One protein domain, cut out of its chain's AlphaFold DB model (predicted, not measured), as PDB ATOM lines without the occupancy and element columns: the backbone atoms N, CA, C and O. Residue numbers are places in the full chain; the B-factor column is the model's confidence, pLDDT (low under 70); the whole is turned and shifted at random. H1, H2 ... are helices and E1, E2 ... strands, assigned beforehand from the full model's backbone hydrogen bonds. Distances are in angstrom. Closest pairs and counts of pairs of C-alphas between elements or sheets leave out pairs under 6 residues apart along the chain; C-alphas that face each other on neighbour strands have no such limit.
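Overview. This is residues 6 to 119 of the 128 residues of an uncharacterized protein of Mucilaginibacter corticis (UniProt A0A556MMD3). What is the main picture? A sheet of five strands, curled like part of a barrel, wraps round residues 93 to 106 of the long helix H3, while residues 107 to 119 stick out as an arm. Short H1 packs on the sheet's other face, with small H2 beyond it. Which parts make it? The printed part has 114 residues with five named strands, then three named helices, in the order E1 E2 E3 E4 E5 H1 H2 H3, of mixed class; the sheet runs E1 - E2 - E3 - E4 - E5, antiparallel throughout. How compact is it? It is compact, with a radius of gyration of the C-alphas of 15.2 A and spans of 48 by 34 by 20 A.

Along the chain. Where are the strands? E1 is residues 6 to 11, from C-alpha 6 at (280.674, 200.190, 245.676); E2, residues 14 to 22, is 24.4 A long, and E3, residues 35 to 41, is 20.0 A long. E4, residues 46 to 54, is 25.6 A long, and E5 is residues 57 to 60. Where are the helices? H1 is residues 61 to 67, 10.1 A long, and H2 is residues 80 to 83. H3, residues 93 to 118, is 37.7 A long and ends with C-alpha 118 at (269.917, 191.232, 267.629).

Arrangement. How do the strands pair? They form a meander, each strand the antiparallel neighbour of the one before, in a strongly twisted sheet. Within hydrogen-bond range are N 9 and O 16 of E1 and E2, 2.9 A, and N 21 and O 37 of E2 and E3, 2.9 A; likewise N 38 and O 49 of E3 and E4, 2.8 A, and N 52 and O 59 of E4 and E5, 2.9 A. Where are the helices? The sheet curls round H3, whose closest C-alphas to E5 are those of Gly 100 and Trp 58, 5.8 A, and to E1 those of Glu 95 and Leu 11, 6.1 A. H1 is on the opposite face at a height over the sheet of 7.9 A, and it touches H2, the closest C-alphas being those of Arg 62 and Ile 82, 5.8 A. How are the helix backbones? In H1 and H3 every O i to N i+4 pair is within hydrogen-bond range; H2 is too short for such a pair.

Size, cuts and confidence. How far does it reach? The two C-alphas farthest apart, those of Asp 86 and Val 119, are 51.1 A apart. Are there cuts or long links? The printed part has no cut, and the long links are E2 to E3 and H1 to H2. Where is confidence low? The mean pLDDT of the printed part is 79.6, with residue 30, residues 66 to 85, residue 114 and residues 116 to 119 under 70.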
ATOM      1  N   TYR A   6     279.807 200.363 246.839       93.31
ATOM      2  CA  TYR A   6     280.674 200.190 245.676       93.31
ATOM      3  C   TYR A   6     281.156 198.744 245.597       93.31
ATOM      4  O   TYR A   6     281.433 198.118 246.625       93.31
ATOM      5  N   ILE A   7     281.271 198.230 244.377       93.12
ATOM      6  CA  ILE A   7     281.905 196.946 244.072       93.12
ATOM      7  C   ILE A   7     282.953 197.153 242.984       93.12
ATOM      8  O   ILE A   7     282.743 197.934 242.062       93.12
ATOM      9  N   ASP A   8     284.056 196.422 243.061       91.50
ATOM     10  CA  ASP A   8     284.998 196.335 241.951       91.50
ATOM     11  C   ASP A   8     284.607 195.144 241.071       91.50
ATOM     12  O   ASP A   8     284.543 194.005 241.543       91.50
ATOM     13  N   ALA A   9     284.319 195.404 239.798       87.25
ATOM     14  CA  ALA A   9     283.955 194.384 238.822       87.25
ATOM     15  C   ALA A   9     284.999 194.320 237.707       87.25
ATOM     16  O   ALA A   9     285.469 195.348 237.221       87.25
ATOM     17  N   GLU A  10     285.360 193.112 237.282       87.94
ATOM     18  CA  GLU A  10     286.197 192.931 236.098       87.94
ATOM     19  C   GLU A  10     285.304 193.003 234.862       87.94
ATOM     20  O   GLU A  10     284.558 192.076 234.555       87.94
ATOM     21  N   LEU A  11     285.338 194.148 234.190       85.12
ATOM     22  CA  LEU A  11     284.657 194.338 232.915       85.12
ATOM     23  C   LEU A  11     285.638 194.016 231.780       85.12
ATOM     24  O   LEU A  11     286.840 193.898 232.009       85.12
ATOM     25  N   GLY A  12     285.184 193.947 230.530       79.12
ATOM     26  CA  GLY A  12     286.038 193.698 229.358       79.12
ATOM     27  C   GLY A  12     287.181 194.713 229.181       79.12
ATOM     28  O   GLY A  12     288.101 194.481 228.403       79.12
ATOM     29  N   ARG A  13     287.135 195.817 229.935       75.06
ATOM     30  CA  ARG A  13     288.129 196.898 230.041       75.06
ATOM     31  C   ARG A  13     289.018 196.829 231.295       75.06
ATOM     32  O   ARG A  13     289.828 197.720 231.528       75.06
ATOM     33  N   GLY A  14     288.872 195.788 232.110       85.38
ATOM     34  CA  GLY A  14     289.582 195.594 233.372       85.38
ATOM     35  C   GLY A  14     288.763 195.971 234.608       85.38
ATOM     36  O   GLY A  14     287.537 196.121 234.564       85.38
ATOM     37  N   LEU A  15     289.462 196.095 235.737       89.38
ATOM     38  CA  LEU A  15     288.859 196.343 237.044       89.38
ATOM     39  C   LEU A  15     288.210 197.734 237.089       89.38
ATOM     40  O   LEU A  15     288.897 198.751 237.012       89.38
ATOM     41  N   THR A  16     286.885 197.763 237.203       90.25
ATOM     42  CA  THR A  16     286.067 198.975 237.158       90.25
ATOM     43  C   THR A  16     285.253 199.098 238.448       90.25
ATOM     44  O   THR A  16     284.525 198.160 238.784       90.25
ATOM     45  N   PRO A  17     285.321 200.240 239.155       92.44
ATOM     46  CA  PRO A  17     284.443 200.496 240.284       92.44
ATOM     47  C   PRO A  17     283.018 200.746 239.781       92.44
ATOM     48  O   PRO A  17     282.781 201.582 238.904       92.44
ATOM     49  N   VAL A  18     282.069 200.017 240.352       94.44
ATOM     50  CA  VAL A  18     280.638 200.118 240.076       94.44
ATOM     51  C   VAL A  18     279.961 200.623 241.341       94.44
ATOM     52  O   VAL A  18     280.022 199.980 242.392       94.44
ATOM     53  N   HIS A  19     279.331 201.788 241.246       95.62
ATOM     54  CA  HIS A  19     278.433 202.303 242.273       95.62
ATOM     55  C   HIS A  19     277.097 201.574 242.165       95.62
ATOM     56  O   HIS A  19     276.587 201.383 241.062       95.62
ATOM     57  N   VAL A  20     276.573 201.119 243.300       95.25
ATOM     58  CA  VAL A  20     275.358 200.315 243.394       95.25
ATOM     59  C   VAL A  20     274.393 200.979 244.362       95.25
ATOM     60  O   VAL A  20     274.708 201.151 245.543       95.25
ATOM     61  N   GLU A  21     273.188 201.264 243.884       94.06
ATOM     62  CA  GLU A  21     272.106 201.832 244.679       94.06
ATOM     63  C   GLU A  21     270.865 200.923 244.624       94.06
ATOM     64  O   GLU A  21     270.438 200.518 243.540       94.06
ATOM     65  N   PRO A  22     270.275 200.533 245.770       91.00
ATOM     66  CA  PRO A  22     269.026 199.782 245.762       91.00
ATOM     67  C   PRO A  22     267.879 200.656 245.249       91.00
ATOM     68  O   PRO A  22     267.639 201.744 245.766       91.00
ATOM     69  N   VAL A  23     267.112 200.144 244.290       88.38
ATOM     70  CA  VAL A  23     265.887 200.808 243.829       88.38
ATOM     71  C   VAL A  23     264.797 200.604 244.880       88.38
ATOM     72  O   VAL A  23     264.646 199.503 245.425       88.38
ATOM     73  N   SER A  24     264.021 201.649 245.167       85.12
ATOM     74  CA  SER A  24     262.956 201.570 246.171       85.12
ATOM     75  C   SER A  24     261.827 200.644 245.706       85.12
ATOM     76  O   SER A  24     261.499 200.592 244.523       85.12
ATOM     77  N   CYS A  25     261.233 199.879 246.628       83.00
ATOM     78  CA  CYS A  25     260.268 198.824 246.281       83.00
ATOM     79  C   CYS A  25     259.014 199.334 245.551       83.00
ATOM     80  O   CYS A  25     258.374 198.580 244.825       83.00
ATOM     81  N   ASP A  26     258.640 200.594 245.766       80.69
ATOM     82  CA  ASP A  26     257.544 201.295 245.089       80.69
ATOM     83  C   ASP A  26     257.855 201.636 243.623       80.69
ATOM     84  O   ASP A  26     256.938 201.903 242.849       80.69
ATOM     85  N   GLN A  27     259.131 201.592 243.242       79.94
ATOM     86  CA  GLN A  27     259.626 201.855 241.892       79.94
ATOM     87  C   GLN A  27     259.943 200.569 241.115       79.94
ATOM     88  O   GLN A  27     260.327 200.644 239.949       79.94
ATOM     89  N   TRP A  28     259.799 199.389 241.731       82.62
ATOM     90  CA  TRP A  28     260.032 198.118 241.047       82.62
ATOM     91  C   TRP A  28     258.941 197.848 240.014       82.62
ATOM     92  O   TRP A  28     257.749 197.915 240.316       82.62
ATOM     93  N   ASP A  29     259.343 197.445 238.812       71.50
ATOM     94  CA  ASP A  29     258.386 197.059 237.766       71.50
ATOM     95  C   ASP A  29     257.703 195.735 238.070       71.50
ATOM     96  O   ASP A  29     256.550 195.523 237.711       71.50
ATOM     97  N   LEU A  30     258.432 194.818 238.706       68.69
ATOM     98  CA  LEU A  30     257.944 193.489 239.030       68.69
ATOM     99  C   LEU A  30     257.863 193.332 240.549       68.69
ATOM    100  O   LEU A  30     258.863 193.533 241.245       68.69
ATOM    101  N   PRO A  31     256.695 192.937 241.090       70.81
ATOM    102  CA  PRO A  31     256.572 192.683 242.513       70.81
ATOM    103  C   PRO A  31     257.540 191.572 242.925       70.81
ATOM    104  O   PRO A  31     257.665 190.556 242.243       70.81
ATOM    105  N   ALA A  32     258.210 191.775 244.059       77.31
ATOM    106  CA  ALA A  32     259.197 190.846 244.612       77.31
ATOM    107  C   ALA A  32     260.409 190.553 243.700       77.31
ATOM    108  O   ALA A  32     261.062 189.526 243.878       77.31
ATOM    109  N   CYS A  33     260.739 191.455 242.771       83.19
ATOM    110  CA  CYS A  33     261.958 191.395 241.969       83.19
ATOM    111  C   CYS A  33     262.917 192.503 242.434       83.19
ATOM    112  O   CYS A  33     262.709 193.659 242.069       83.19
ATOM    113  N   PRO A  34     263.928 192.201 243.269       88.00
ATOM    114  CA  PRO A  34     264.875 193.206 243.734       88.00
ATOM    115  C   PRO A  34     265.604 193.858 242.560       88.00
ATOM    116  O   PRO A  34     266.167 193.154 241.717       88.00
ATOM    117  N   GLN A  35     265.613 195.190 242.540       91.19
ATOM    118  CA  GLN A  35     266.277 195.987 241.516       91.19
ATOM    119  C   GLN A  35     267.376 196.863 242.125       91.19
ATOM    120  O   GLN A  35     267.235 197.376 243.239       91.19
ATOM    121  N   PHE A  36     268.465 197.034 241.381       92.69
ATOM    122  CA  PHE A  36     269.604 197.866 241.755       92.69
ATOM    123  C   PHE A  36     270.021 198.717 240.566       92.69
ATOM    124  O   PHE A  36     270.177 198.200 239.460       92.69
ATOM    125  N   GLU A  37     270.216 200.005 240.799       93.81
ATOM    126  CA  GLU A  37     270.857 200.889 239.842       93.81
ATOM    127  C   GLU A  37     272.374 200.728 239.954       93.81
ATOM    128  O   GLU A  37     272.941 200.721 241.048       93.81
ATOM    129  N   LEU A  38     273.023 200.560 238.808       93.81
ATOM    130  CA  LEU A  38     274.465 200.482 238.672       93.81
ATOM    131  C   LEU A  38     274.949 201.698 237.907       93.81
ATOM    132  O   LEU A  38     274.471 201.938 236.800       93.81
ATOM    133  N   SER A  39     275.954 202.380 238.440       93.75
ATOM    134  CA  SER A  39     276.641 203.480 237.770       93.75
ATOM    135  C   SER A  39     278.139 203.185 237.666       93.75
ATOM    136  O   SER A  39     278.808 202.928 238.666       93.75
ATOM    137  N   PHE A  40     278.686 203.202 236.449       92.25
ATOM    138  CA  PHE A  40     280.110 202.950 236.191       92.25
ATOM    139  C   PHE A  40     280.618 203.732 234.983       92.25
ATOM    140  O   PHE A  40     279.861 204.104 234.091       92.25
ATOM    141  N   PHE A  41     281.927 203.960 234.917       88.06
ATOM    142  CA  PHE A  41     282.553 204.645 233.789       88.06
ATOM    143  C   PHE A  41     282.974 203.644 232.705       88.06
ATOM    144  O   PHE A  41     283.639 202.650 232.997       88.06
ATOM    145  N   ASN A  42     282.598 203.894 231.448       80.50
ATOM    146  CA  ASN A  42     282.923 203.029 230.308       80.50
ATOM    147  C   ASN A  42     284.056 203.577 229.419       80.50
ATOM    148  O   ASN A  42     284.079 203.288 228.226       80.50
ATOM    149  N   GLU A  43     284.970 204.366 229.998       80.25
ATOM    150  CA  GLU A  43     286.061 205.116 229.339       80.25
ATOM    151  C   GLU A  43     285.627 206.383 228.596       80.25
ATOM    152  O   GLU A  43     286.403 207.338 228.524       80.25
ATOM    153  N   THR A  44     284.399 206.432 228.082       82.88
ATOM    154  CA  THR A  44     283.884 207.602 227.354       82.88
ATOM    155  C   THR A  44     282.862 208.392 228.160       82.88
ATOM    156  O   THR A  44     282.828 209.618 228.075       82.88
ATOM    157  N   GLN A  45     282.047 207.711 228.962       85.75
ATOM    158  CA  GLN A  45     280.961 208.311 229.721       85.75
ATOM    159  C   GLN A  45     280.590 207.481 230.953       85.75
ATOM    160  O   GLN A  45     280.969 206.318 231.112       85.75
ATOM    161  N   ILE A  46     279.811 208.096 231.837       87.38
ATOM    162  CA  ILE A  46     279.140 207.370 232.909       87.38
ATOM    163  C   ILE A  46     277.966 206.619 232.283       87.38
ATOM    164  O   ILE A  46     277.147 207.197 231.571       87.38
ATOM    165  N   CYS A  47     277.929 205.318 232.520       88.38
ATOM    166  CA  CYS A  47     276.836 204.437 232.163       88.38
ATOM    167  C   CYS A  47     276.037 204.126 233.413       88.38
ATOM    168  O   CYS A  47     276.613 203.716 234.421       88.38
ATOM    169  N   THR A  48     274.721 204.257 233.293       90.38
ATOM    170  CA  THR A  48     273.779 203.864 234.331       90.38
ATOM    171  C   THR A  48     272.842 202.805 233.769       90.38
ATOM    172  O   THR A  48     272.338 202.949 232.652       90.38
ATOM    173  N   LEU A  49     272.634 201.720 234.511       90.31
ATOM    174  CA  LEU A  49     271.659 200.690 234.158       90.31
ATOM    175  C   LEU A  49     271.034 200.078 235.404       90.31
ATOM    176  O   LEU A  49     271.651 200.043 236.462       90.31
ATOM    177  N   ILE A  50     269.821 199.557 235.263       90.94
ATOM    178  CA  ILE A  50     269.139 198.858 236.351       90.94
ATOM    179  C   ILE A  50     269.271 197.360 236.118       90.94
ATOM    180  O   ILE A  50     268.896 196.851 235.058       90.94
ATOM    181  N   VAL A  51     269.787 196.654 237.119       92.38
ATOM    182  CA  VAL A  51     269.799 195.192 237.157       92.38
ATOM    183  C   VAL A  51     268.708 194.676 238.070       92.38
ATOM    184  O   VAL A  51     268.387 195.291 239.085       92.38
ATOM    185  N   GLN A  52     268.158 193.522 237.719       90.88
ATOM    186  CA  GLN A  52     267.128 192.861 238.504       90.88
ATOM    187  C   GLN A  52     267.465 191.393 238.743       90.88
ATOM    188  O   GLN A  52     268.030 190.723 237.872       90.88
ATOM    189  N   LEU A  53     267.107 190.897 239.925       90.25
ATOM    190  CA  LEU A  53     267.262 189.498 240.301       90.25
ATOM    191  C   LEU A  53     265.935 188.757 240.122       90.25
ATOM    192  O   LEU A  53     265.006 188.930 240.908       90.25
ATOM    193  N   GLU A  54     265.875 187.871 239.132       87.88
ATOM    194  CA  GLU A  54     264.699 187.050 238.837       87.88
ATOM    195  C   GLU A  54     265.091 185.568 238.901       87.88
ATOM    196  O   GLU A  54     265.986 185.115 238.190       87.88
ATOM    197  N   ASN A  55     264.438 184.794 239.774       84.69
ATOM    198  CA  ASN A  55     264.663 183.347 239.921       84.69
ATOM    199  C   ASN A  55     266.146 182.944 240.085       84.69
ATOM    200  O   ASN A  55     266.595 181.939 239.539       84.69
ATOM    201  N   GLY A  56     266.920 183.737 240.833       84.94
ATOM    202  CA  GLY A  56     268.342 183.467 241.078       84.94
ATOM    203  C   GLY A  56     269.278 183.870 239.936       84.94
ATOM    204  O   GLY A  56     270.476 183.624 240.037       84.94
ATOM    205  N   THR A  57     268.757 184.492 238.878       88.81
ATOM    206  CA  THR A  57     269.544 184.981 237.743       88.81
ATOM    207  C   THR A  57     269.461 186.501 237.660       88.81
ATOM    208  O   THR A  57     268.391 187.089 237.834       88.81
ATOM    209  N   TRP A  58     270.602 187.139 237.409       91.19
ATOM    210  CA  TRP A  58     270.685 188.588 237.248       91.19
ATOM    211  C   TRP A  58     270.481 188.992 235.796       91.19
ATOM    212  O   TRP A  58     271.092 188.415 234.897       91.19
ATOM    213  N   TYR A  59     269.649 190.003 235.580       89.50
ATOM    214  CA  TYR A  59     269.332 190.516 234.256       89.50
ATOM    215  C   TYR A  59     269.482 192.026 234.205       89.50
ATOM    216  O   TYR A  59     269.168 192.721 235.169       89.50
ATOM    217  N   ASP A  60     269.875 192.532 233.040       89.12
ATOM    218  CA  ASP A  60     269.590 193.912 232.674       89.12
ATOM    219  C   ASP A  60     268.070 194.070 232.527       89.12
ATOM    220  O   ASP A  60     267.426 193.352 231.750       89.12
ATOM    221  N   ARG A  61     267.495 195.001 233.291       85.81
ATOM    222  CA  ARG A  61     266.055 195.270 233.314       85.81
ATOM    223  C   ARG A  61     265.513 195.565 231.914       85.81
ATOM    224  O   ARG A  61     264.459 195.043 231.555       85.81
ATOM    225  N   ARG A  62     266.211 196.385 231.120       81.12
ATOM    226  CA  ARG A  62     265.726 196.818 229.799       81.12
ATOM    227  C   ARG A  62     265.677 195.643 228.828       81.12
ATOM    228  O   ARG A  62     264.650 195.428 228.188       81.12
ATOM    229  N   VAL A  63     266.737 194.832 228.794       80.75
ATOM    230  CA  VAL A  63     266.778 193.613 227.966       80.75
ATOM    231  C   VAL A  63     265.666 192.649 228.380       80.75
ATOM    232  O   VAL A  63     264.918 192.158 227.533       80.75
ATOM    233  N   ARG A  64     265.503 192.418 229.688       80.25
ATOM    234  CA  ARG A  64     264.542 191.441 230.207       80.25
ATOM    235  C   ARG A  64     263.086 191.825 229.944       80.25
ATOM    236  O   ARG A  64     262.276 190.951 229.636       80.25
ATOM    237  N   LEU A  65     262.750 193.113 230.035       73.69
ATOM    238  CA  LEU A  65     261.419 193.618 229.685       73.69
ATOM    239  C   LEU A  65     261.142 193.517 228.176       73.69
ATOM    240  O   LEU A  65     260.021 193.181 227.793       73.69
ATOM    241  N   GLY A  66     262.152 193.748 227.329       67.62
ATOM    242  CA  GLY A  66     262.042 193.610 225.872       67.62
ATOM    243  C   GLY A  66     261.782 192.172 225.406       67.62
ATOM    244  O   GLY A  66     260.934 191.945 224.543       67.62
ATOM    245  N   GLU A  67     262.450 191.183 226.009       68.00
ATOM    246  CA  GLU A  67     262.229 189.757 225.709       68.00
ATOM    247  C   GLU A  67     260.816 189.293 226.082       68.00
ATOM    248  O   GLU A  67     260.206 188.468 225.396       68.00
ATOM    249  N   ASN A  68     260.269 189.839 227.168       62.44
ATOM    250  CA  ASN A  68     258.985 189.443 227.723       62.44
ATOM    251  C   ASN A  68     257.871 190.380 227.231       62.44
ATOM    252  O   ASN A  68     257.176 191.030 228.007       62.44
ATOM    253  N   SER A  69     257.688 190.427 225.911       55.06
ATOM    254  CA  SER A  69     256.730 191.298 225.204       55.06
ATOM    255  C   SER A  69     255.278 191.250 225.724       55.06
ATOM    256  O   SER A  69     254.544 192.223 225.562       55.06
ATOM    257  N   GLY A  70     254.867 190.184 226.424       52.09
ATOM    258  CA  GLY A  70     253.577 190.111 227.130       52.09
ATOM    259  C   GLY A  70     253.489 190.943 228.424       52.09
ATOM    260  O   GLY A  70     252.396 191.348 228.814       52.09
ATOM    261  N   PHE A  71     254.616 191.248 229.074       51.28
ATOM    262  CA  PHE A  71     254.682 192.075 230.288       51.28
ATOM    263  C   PHE A  71     254.626 193.573 229.973       51.28
ATOM    264  O   PHE A  71     254.008 194.324 230.726       51.28
ATOM    265  N   LEU A  72     255.158 194.006 228.824       50.72
ATOM    266  CA  LEU A  72     255.041 195.393 228.346       50.72
ATOM    267  C   LEU A  72     253.580 195.842 228.160       50.72
ATOM    268  O   LEU A  72     253.289 197.031 228.254       50.72
ATOM    269  N   CYS A  73     252.655 194.904 227.929       42.88
ATOM    270  CA  CYS A  73     251.220 195.186 227.842       42.88
ATOM    271  C   CYS A  73     250.516 195.291 229.206       42.88
ATOM    272  O   CYS A  73     249.446 195.888 229.278       42.88
ATOM    273  N   LEU A  74     251.076 194.714 230.277       44.84
ATOM    274  CA  LEU A  74     250.497 194.794 231.627       44.84
ATOM    275  C   LEU A  74     250.901 196.086 232.346       44.84
ATOM    276  O   LEU A  74     250.141 196.600 233.167       44.84
ATOM    277  N   PHE A  75     252.057 196.647 231.996       49.12
ATOM    278  CA  PHE A  75     252.544 197.911 232.535       49.12
ATOM    279  C   PHE A  75     252.329 199.033 231.514       49.12
ATOM    280  O   PHE A  75     253.230 199.408 230.771       49.12
ATOM    281  N   ASN A  76     251.128 199.625 231.523       41.12
ATOM    282  CA  ASN A  76     250.772 200.830 230.748       41.12
ATOM    283  C   ASN A  76     251.680 202.058 231.015       41.12
ATOM    284  O   ASN A  76     251.505 203.087 230.370       41.12
ATOM    285  N   ASN A  77     252.642 201.944 231.938       45.81
ATOM    286  CA  ASN A  77     253.593 202.979 232.341       45.81
ATOM    287  C   ASN A  77     255.047 202.642 231.973       45.81
ATOM    288  O   ASN A  77     255.958 203.243 232.539       45.81
ATOM    289  N   ALA A  78     255.295 201.686 231.071       49.91
ATOM    290  CA  ALA A  78     256.642 201.522 230.536       49.91
ATOM    291  C   ALA A  78     257.046 202.842 229.850       49.91
ATOM    292  O   ALA A  78     256.457 203.218 228.837       49.91
ATOM    293  N   THR A  79     257.988 203.577 230.446       53.38
ATOM    294  CA  THR A  79     258.534 204.818 229.885       53.38
ATOM    295  C   THR A  79     259.079 204.556 228.481       53.38
ATOM    296  O   THR A  79     259.550 203.454 228.199       53.38
ATOM    297  N   ASP A  80     259.037 205.559 227.596       50.12
ATOM    298  CA  ASP A  80     259.507 205.436 226.202       50.12
ATOM    299  C   ASP A  80     260.945 204.883 226.097       50.12
ATOM    300  O   ASP A  80     261.280 204.208 225.128       50.12
ATOM    301  N   GLU A  81     261.766 205.062 227.139       50.34
ATOM    302  CA  GLU A  81     263.115 204.491 227.259       50.34
ATOM    303  C   GLU A  81     263.182 202.952 227.268       50.34
ATOM    304  O   GLU A  81     264.230 202.384 226.969       50.34
ATOM    305  N   ILE A  82     262.100 202.263 227.636       58.00
ATOM    306  CA  ILE A  82     262.038 200.790 227.717       58.00
ATOM    307  C   ILE A  82     261.741 200.182 226.336       58.00
ATOM    308  O   ILE A  82     261.977 198.997 226.106       58.00
ATOM    309  N   ARG A  83     261.233 200.987 225.396       56.81
ATOM    310  CA  ARG A  83     260.779 200.539 224.074       56.81
ATOM    311  C   ARG A  83     261.834 200.631 222.980       56.81
ATOM    312  O   ARG A  83     261.466 200.461 221.825       56.81
ATOM    313  N   ASP A  84     263.095 200.896 223.305       63.69
ATOM    314  CA  ASP A  84     264.156 200.965 222.303       63.69
ATOM    315  C   ASP A  84     264.516 199.547 221.802       63.69
ATOM    316  O   ASP A  84     265.171 198.792 222.528       63.69
ATOM    317  N   PRO A  85     264.083 199.146 220.586       64.69
ATOM    318  CA  PRO A  85     264.363 197.814 220.055       64.69
ATOM    319  C   PRO A  85     265.846 197.632 219.703       64.69
ATOM    320  O   PRO A  85     266.297 196.498 219.539       64.69
ATOM    321  N   ASP A  86     266.597 198.731 219.598       72.25
ATOM    322  CA  ASP A  86     268.020 198.737 219.284       72.25
ATOM    323  C   ASP A  86     268.891 198.771 220.550       72.25
ATOM    324  O   ASP A  86     270.126 198.733 220.457       72.25
ATOM    325  N   TYR A  87     268.274 198.780 221.741       77.62
ATOM    326  CA  TYR A  87     269.002 198.758 223.002       77.62
ATOM    327  C   TYR A  87     269.875 197.508 223.116       77.62
ATOM    328  O   TYR A  87     269.432 196.365 222.973       77.62
ATOM    329  N   ARG A  88     271.143 197.731 223.457       79.38
ATOM    330  CA  ARG A  88     272.084 196.680 223.838       79.38
ATOM    331  C   ARG A  88     272.615 196.990 225.222       79.38
ATOM    332  O   ARG A  88     273.045 198.115 225.474       79.38
ATOM    333  N   SER A  89     272.608 195.983 226.092       84.00
ATOM    334  CA  SER A  89     273.189 196.136 227.421       84.00
ATOM    335  C   SER A  89     274.667 196.530 227.297       84.00
ATOM    336  O   SER A  89     275.392 195.919 226.503       84.00
ATOM    337  N   PRO A  90     275.135 197.535 228.057       85.56
ATOM    338  CA  PRO A  90     276.547 197.907 228.094       85.56
ATOM    339  C   PRO A  90     277.403 196.881 228.855       85.56
ATOM    340  O   PRO A  90     278.622 197.043 228.905       85.56
ATOM    341  N   LEU A  91     276.771 195.865 229.455       87.44
ATOM    342  CA  LEU A  91     277.412 194.748 230.133       87.44
ATOM    343  C   LEU A  91     277.102 193.434 229.410       87.44
ATOM    344  O   LEU A  91     275.974 193.156 228.999       87.44
ATOM    345  N   HIS A  92     278.106 192.579 229.304       89.00
ATOM    346  CA  HIS A  92     277.944 191.194 228.904       89.00
ATOM    347  C   HIS A  92     277.259 190.379 230.006       89.00
ATOM    348  O   HIS A  92     277.347 190.679 231.197       89.00
ATOM    349  N   ALA A  93     276.632 189.266 229.617       87.56
ATOM    350  CA  ALA A  93     275.943 188.378 230.554       87.56
ATOM    351  C   ALA A  93     276.850 187.886 231.700       87.56
ATOM    352  O   ALA A  93     276.398 187.795 232.837       87.56
ATOM    353  N   ALA A  94     278.128 187.602 231.421       89.56
ATOM    354  CA  ALA A  94     279.091 187.179 232.440       89.56
ATOM    355  C   ALA A  94     279.393 188.293 233.460       89.56
ATOM    356  O   ALA A  94     279.403 188.032 234.662       89.56
ATOM    357  N   GLU A  95     279.562 189.531 232.989       90.94
ATOM    358  CA  GLU A  95     279.800 190.707 233.836       90.94
ATOM    359  C   GLU A  95     278.586 190.982 234.732       90.94
ATOM    360  O   GLU A  95     278.732 191.210 235.932       90.94
ATOM    361  N   LEU A  96     277.373 190.868 234.174       92.12
ATOM    362  CA  LEU A  96     276.121 190.973 234.929       92.12
ATOM    363  C   LEU A  96     276.030 189.926 236.044       92.12
ATOM    364  O   LEU A  96     275.659 190.268 237.166       92.12
ATOM    365  N   GLN A  97     276.389 188.665 235.769       92.62
ATOM    366  CA  GLN A  97     276.378 187.633 236.811       92.62
ATOM    367  C   GLN A  97     277.429 187.895 237.893       92.62
ATOM    368  O   GLN A  97     277.147 187.686 239.072       92.62
ATOM    369  N   GLN A  98     278.621 188.368 237.525       92.38
ATOM    370  CA  GLN A  98     279.672 188.694 238.490       92.38
ATOM    371  C   GLN A  98     279.253 189.846 239.411       92.38
ATOM    372  O   GLN A  98     279.343 189.722 240.634       92.38
ATOM    373  N   ILE A  99     278.748 190.938 238.831       92.75
ATOM    374  CA  ILE A  99     278.216 192.080 239.582       92.75
ATOM    375  C   ILE A  99     277.063 191.628 240.480       92.75
ATOM    376  O   ILE A  99     277.073 191.884 241.684       92.75
ATOM    377  N   GLY A 100     276.107 190.885 239.930       92.25
ATOM    378  CA  GLY A 100     274.967 190.369 240.677       92.25
ATOM    379  C   GLY A 100     275.357 189.458 241.847       92.25
ATOM    380  O   GLY A 100     274.784 189.546 242.940       92.25
ATOM    381  N   ALA A 101     276.374 188.615 241.671       91.38
ATOM    382  CA  ALA A 101     276.918 187.794 242.749       91.38
ATOM    383  C   ALA A 101     277.531 188.656 243.865       91.38
ATOM    384  O   ALA A 101     277.266 188.406 245.045       91.38
ATOM    385  N   ALA A 102     278.279 189.707 243.509       91.69
ATOM    386  CA  ALA A 102     278.850 190.645 244.475       91.69
ATOM    387  C   ALA A 102     277.759 191.393 245.263       91.69
ATOM    388  O   ALA A 102     277.835 191.476 246.492       91.69
ATOM    389  N   ILE A 103     276.695 191.846 244.589       91.94
ATOM    390  CA  ILE A 103     275.513 192.453 245.228       91.94
ATOM    391  C   ILE A 103     274.874 191.467 246.212       91.94
ATOM    392  O   ILE A 103     274.655 191.794 247.380       91.94
ATOM    393  N   SER A 104     274.639 190.227 245.777       90.25
ATOM    394  CA  SER A 104     274.027 189.174 246.603       90.25
ATOM    395  C   SER A 104     274.851 188.877 247.862       90.25
ATOM    396  O   SER A 104     274.308 188.704 248.962       90.25
ATOM    397  N   GLN A 105     276.178 188.840 247.721       89.38
ATOM    398  CA  GLN A 105     277.105 188.634 248.830       89.38
ATOM    399  C   GLN A 105     277.114 189.827 249.791       89.38
ATOM    400  O   GLN A 105     277.092 189.623 251.011       89.38
ATOM    401  N   HIS A 106     277.104 191.054 249.266       89.06
ATOM    402  CA  HIS A 106     277.002 192.266 250.074       89.06
ATOM    403  C   HIS A 106     275.712 192.253 250.903       89.06
ATOM    404  O   HIS A 106     275.762 192.361 252.129       89.06
ATOM    405  N   MET A 107     274.567 192.003 250.264       84.88
ATOM    406  CA  MET A 107     273.268 191.909 250.935       84.88
ATOM    407  C   MET A 107     273.243 190.839 252.027       84.88
ATOM    408  O   MET A 107     272.789 191.091 253.143       84.88
ATOM    409  N   SER A 108     273.766 189.649 251.728       85.19
ATOM    410  CA  SER A 108     273.841 188.550 252.697       85.19
ATOM    411  C   SER A 108     274.708 188.913 253.902       85.19
ATOM    412  O   SER A 108     274.397 188.543 255.034       85.19
ATOM    413  N   THR A 109     275.796 189.649 253.673       84.12
ATOM    414  CA  THR A 109     276.702 190.110 254.729       84.12
ATOM    415  C   THR A 109     276.027 191.164 255.602       84.12
ATOM    416  O   THR A 109     276.036 191.025 256.824       84.12
ATOM    417  N   GLN A 110     275.364 192.152 254.995       82.06
ATOM    418  CA  GLN A 110     274.582 193.162 255.716       82.06
ATOM    419  C   GLN A 110     273.484 192.526 256.575       82.06
ATOM    420  O   GLN A 110     273.331 192.875 257.746       82.06
ATOM    421  N   LEU A 111     272.768 191.535 256.036       77.44
ATOM    422  CA  LEU A 111     271.740 190.810 256.780       77.44
ATOM    423  C   LEU A 111     272.330 190.057 257.981       77.44
ATOM    424  O   LEU A 111     271.772 190.124 259.075       77.44
ATOM    425  N   LYS A 112     273.468 189.373 257.808       78.00
ATOM    426  CA  LYS A 112     274.157 188.670 258.904       78.00
ATOM    427  C   LYS A 112     274.626 189.625 259.999       78.00
ATOM    428  O   LYS A 112     274.439 189.319 261.172       78.00
ATOM    429  N   ILE A 113     275.216 190.764 259.631       76.50
ATOM    430  CA  ILE A 113     275.638 191.797 260.589       76.50
ATOM    431  C   ILE A 113     274.427 192.281 261.381       76.50
ATOM    432  O   ILE A 113     274.471 192.298 262.608       76.50
ATOM    433  N   TRP A 114     273.336 192.607 260.686       67.12
ATOM    434  CA  TRP A 114     272.111 193.063 261.327       67.12
ATOM    435  C   TRP A 114     271.572 192.011 262.298       67.12
ATOM    436  O   TRP A 114     271.396 192.319 263.468       67.12
ATOM    437  N   LEU A 115     271.411 190.757 261.869       71.69
ATOM    438  CA  LEU A 115     270.932 189.674 262.735       71.69
ATOM    439  C   LEU A 115     271.841 189.437 263.948       71.69
ATOM    440  O   LEU A 115     271.330 189.254 265.049       71.69
ATOM    441  N   ASN A 116     273.164 189.501 263.780       67.56
ATOM    442  CA  ASN A 116     274.115 189.361 264.886       67.56
ATOM    443  C   ASN A 116     273.988 190.484 265.927       67.56
ATOM    444  O   ASN A 116     274.242 190.233 267.100       67.56
ATOM    445  N   LEU A 117     273.561 191.690 265.535       60.91
ATOM    446  CA  LEU A 117     273.276 192.776 266.482       60.91
ATOM    447  C   LEU A 117     272.019 192.512 267.331       60.91
ATOM    448  O   LEU A 117     271.882 193.103 268.399       60.91
ATOM    449  N   PHE A 118     271.122 191.624 266.886       59.31
ATOM    450  CA  PHE A 118     269.917 191.232 267.629       59.31
ATOM    451  C   PHE A 118     270.066 189.917 268.399       59.31
ATOM    452  O   PHE A 118     269.149 189.548 269.134       59.31
ATOM    453  N   VAL A 119     271.196 189.215 268.275       58.34
ATOM    454  CA  VAL A 119     271.491 188.080 269.152       58.34
ATOM    455  C   VAL A 119     272.007 188.649 270.476       58.34
ATOM    456  O   VAL A 119     273.089 189.240 270.490       58.34
TER     457      VAL A 119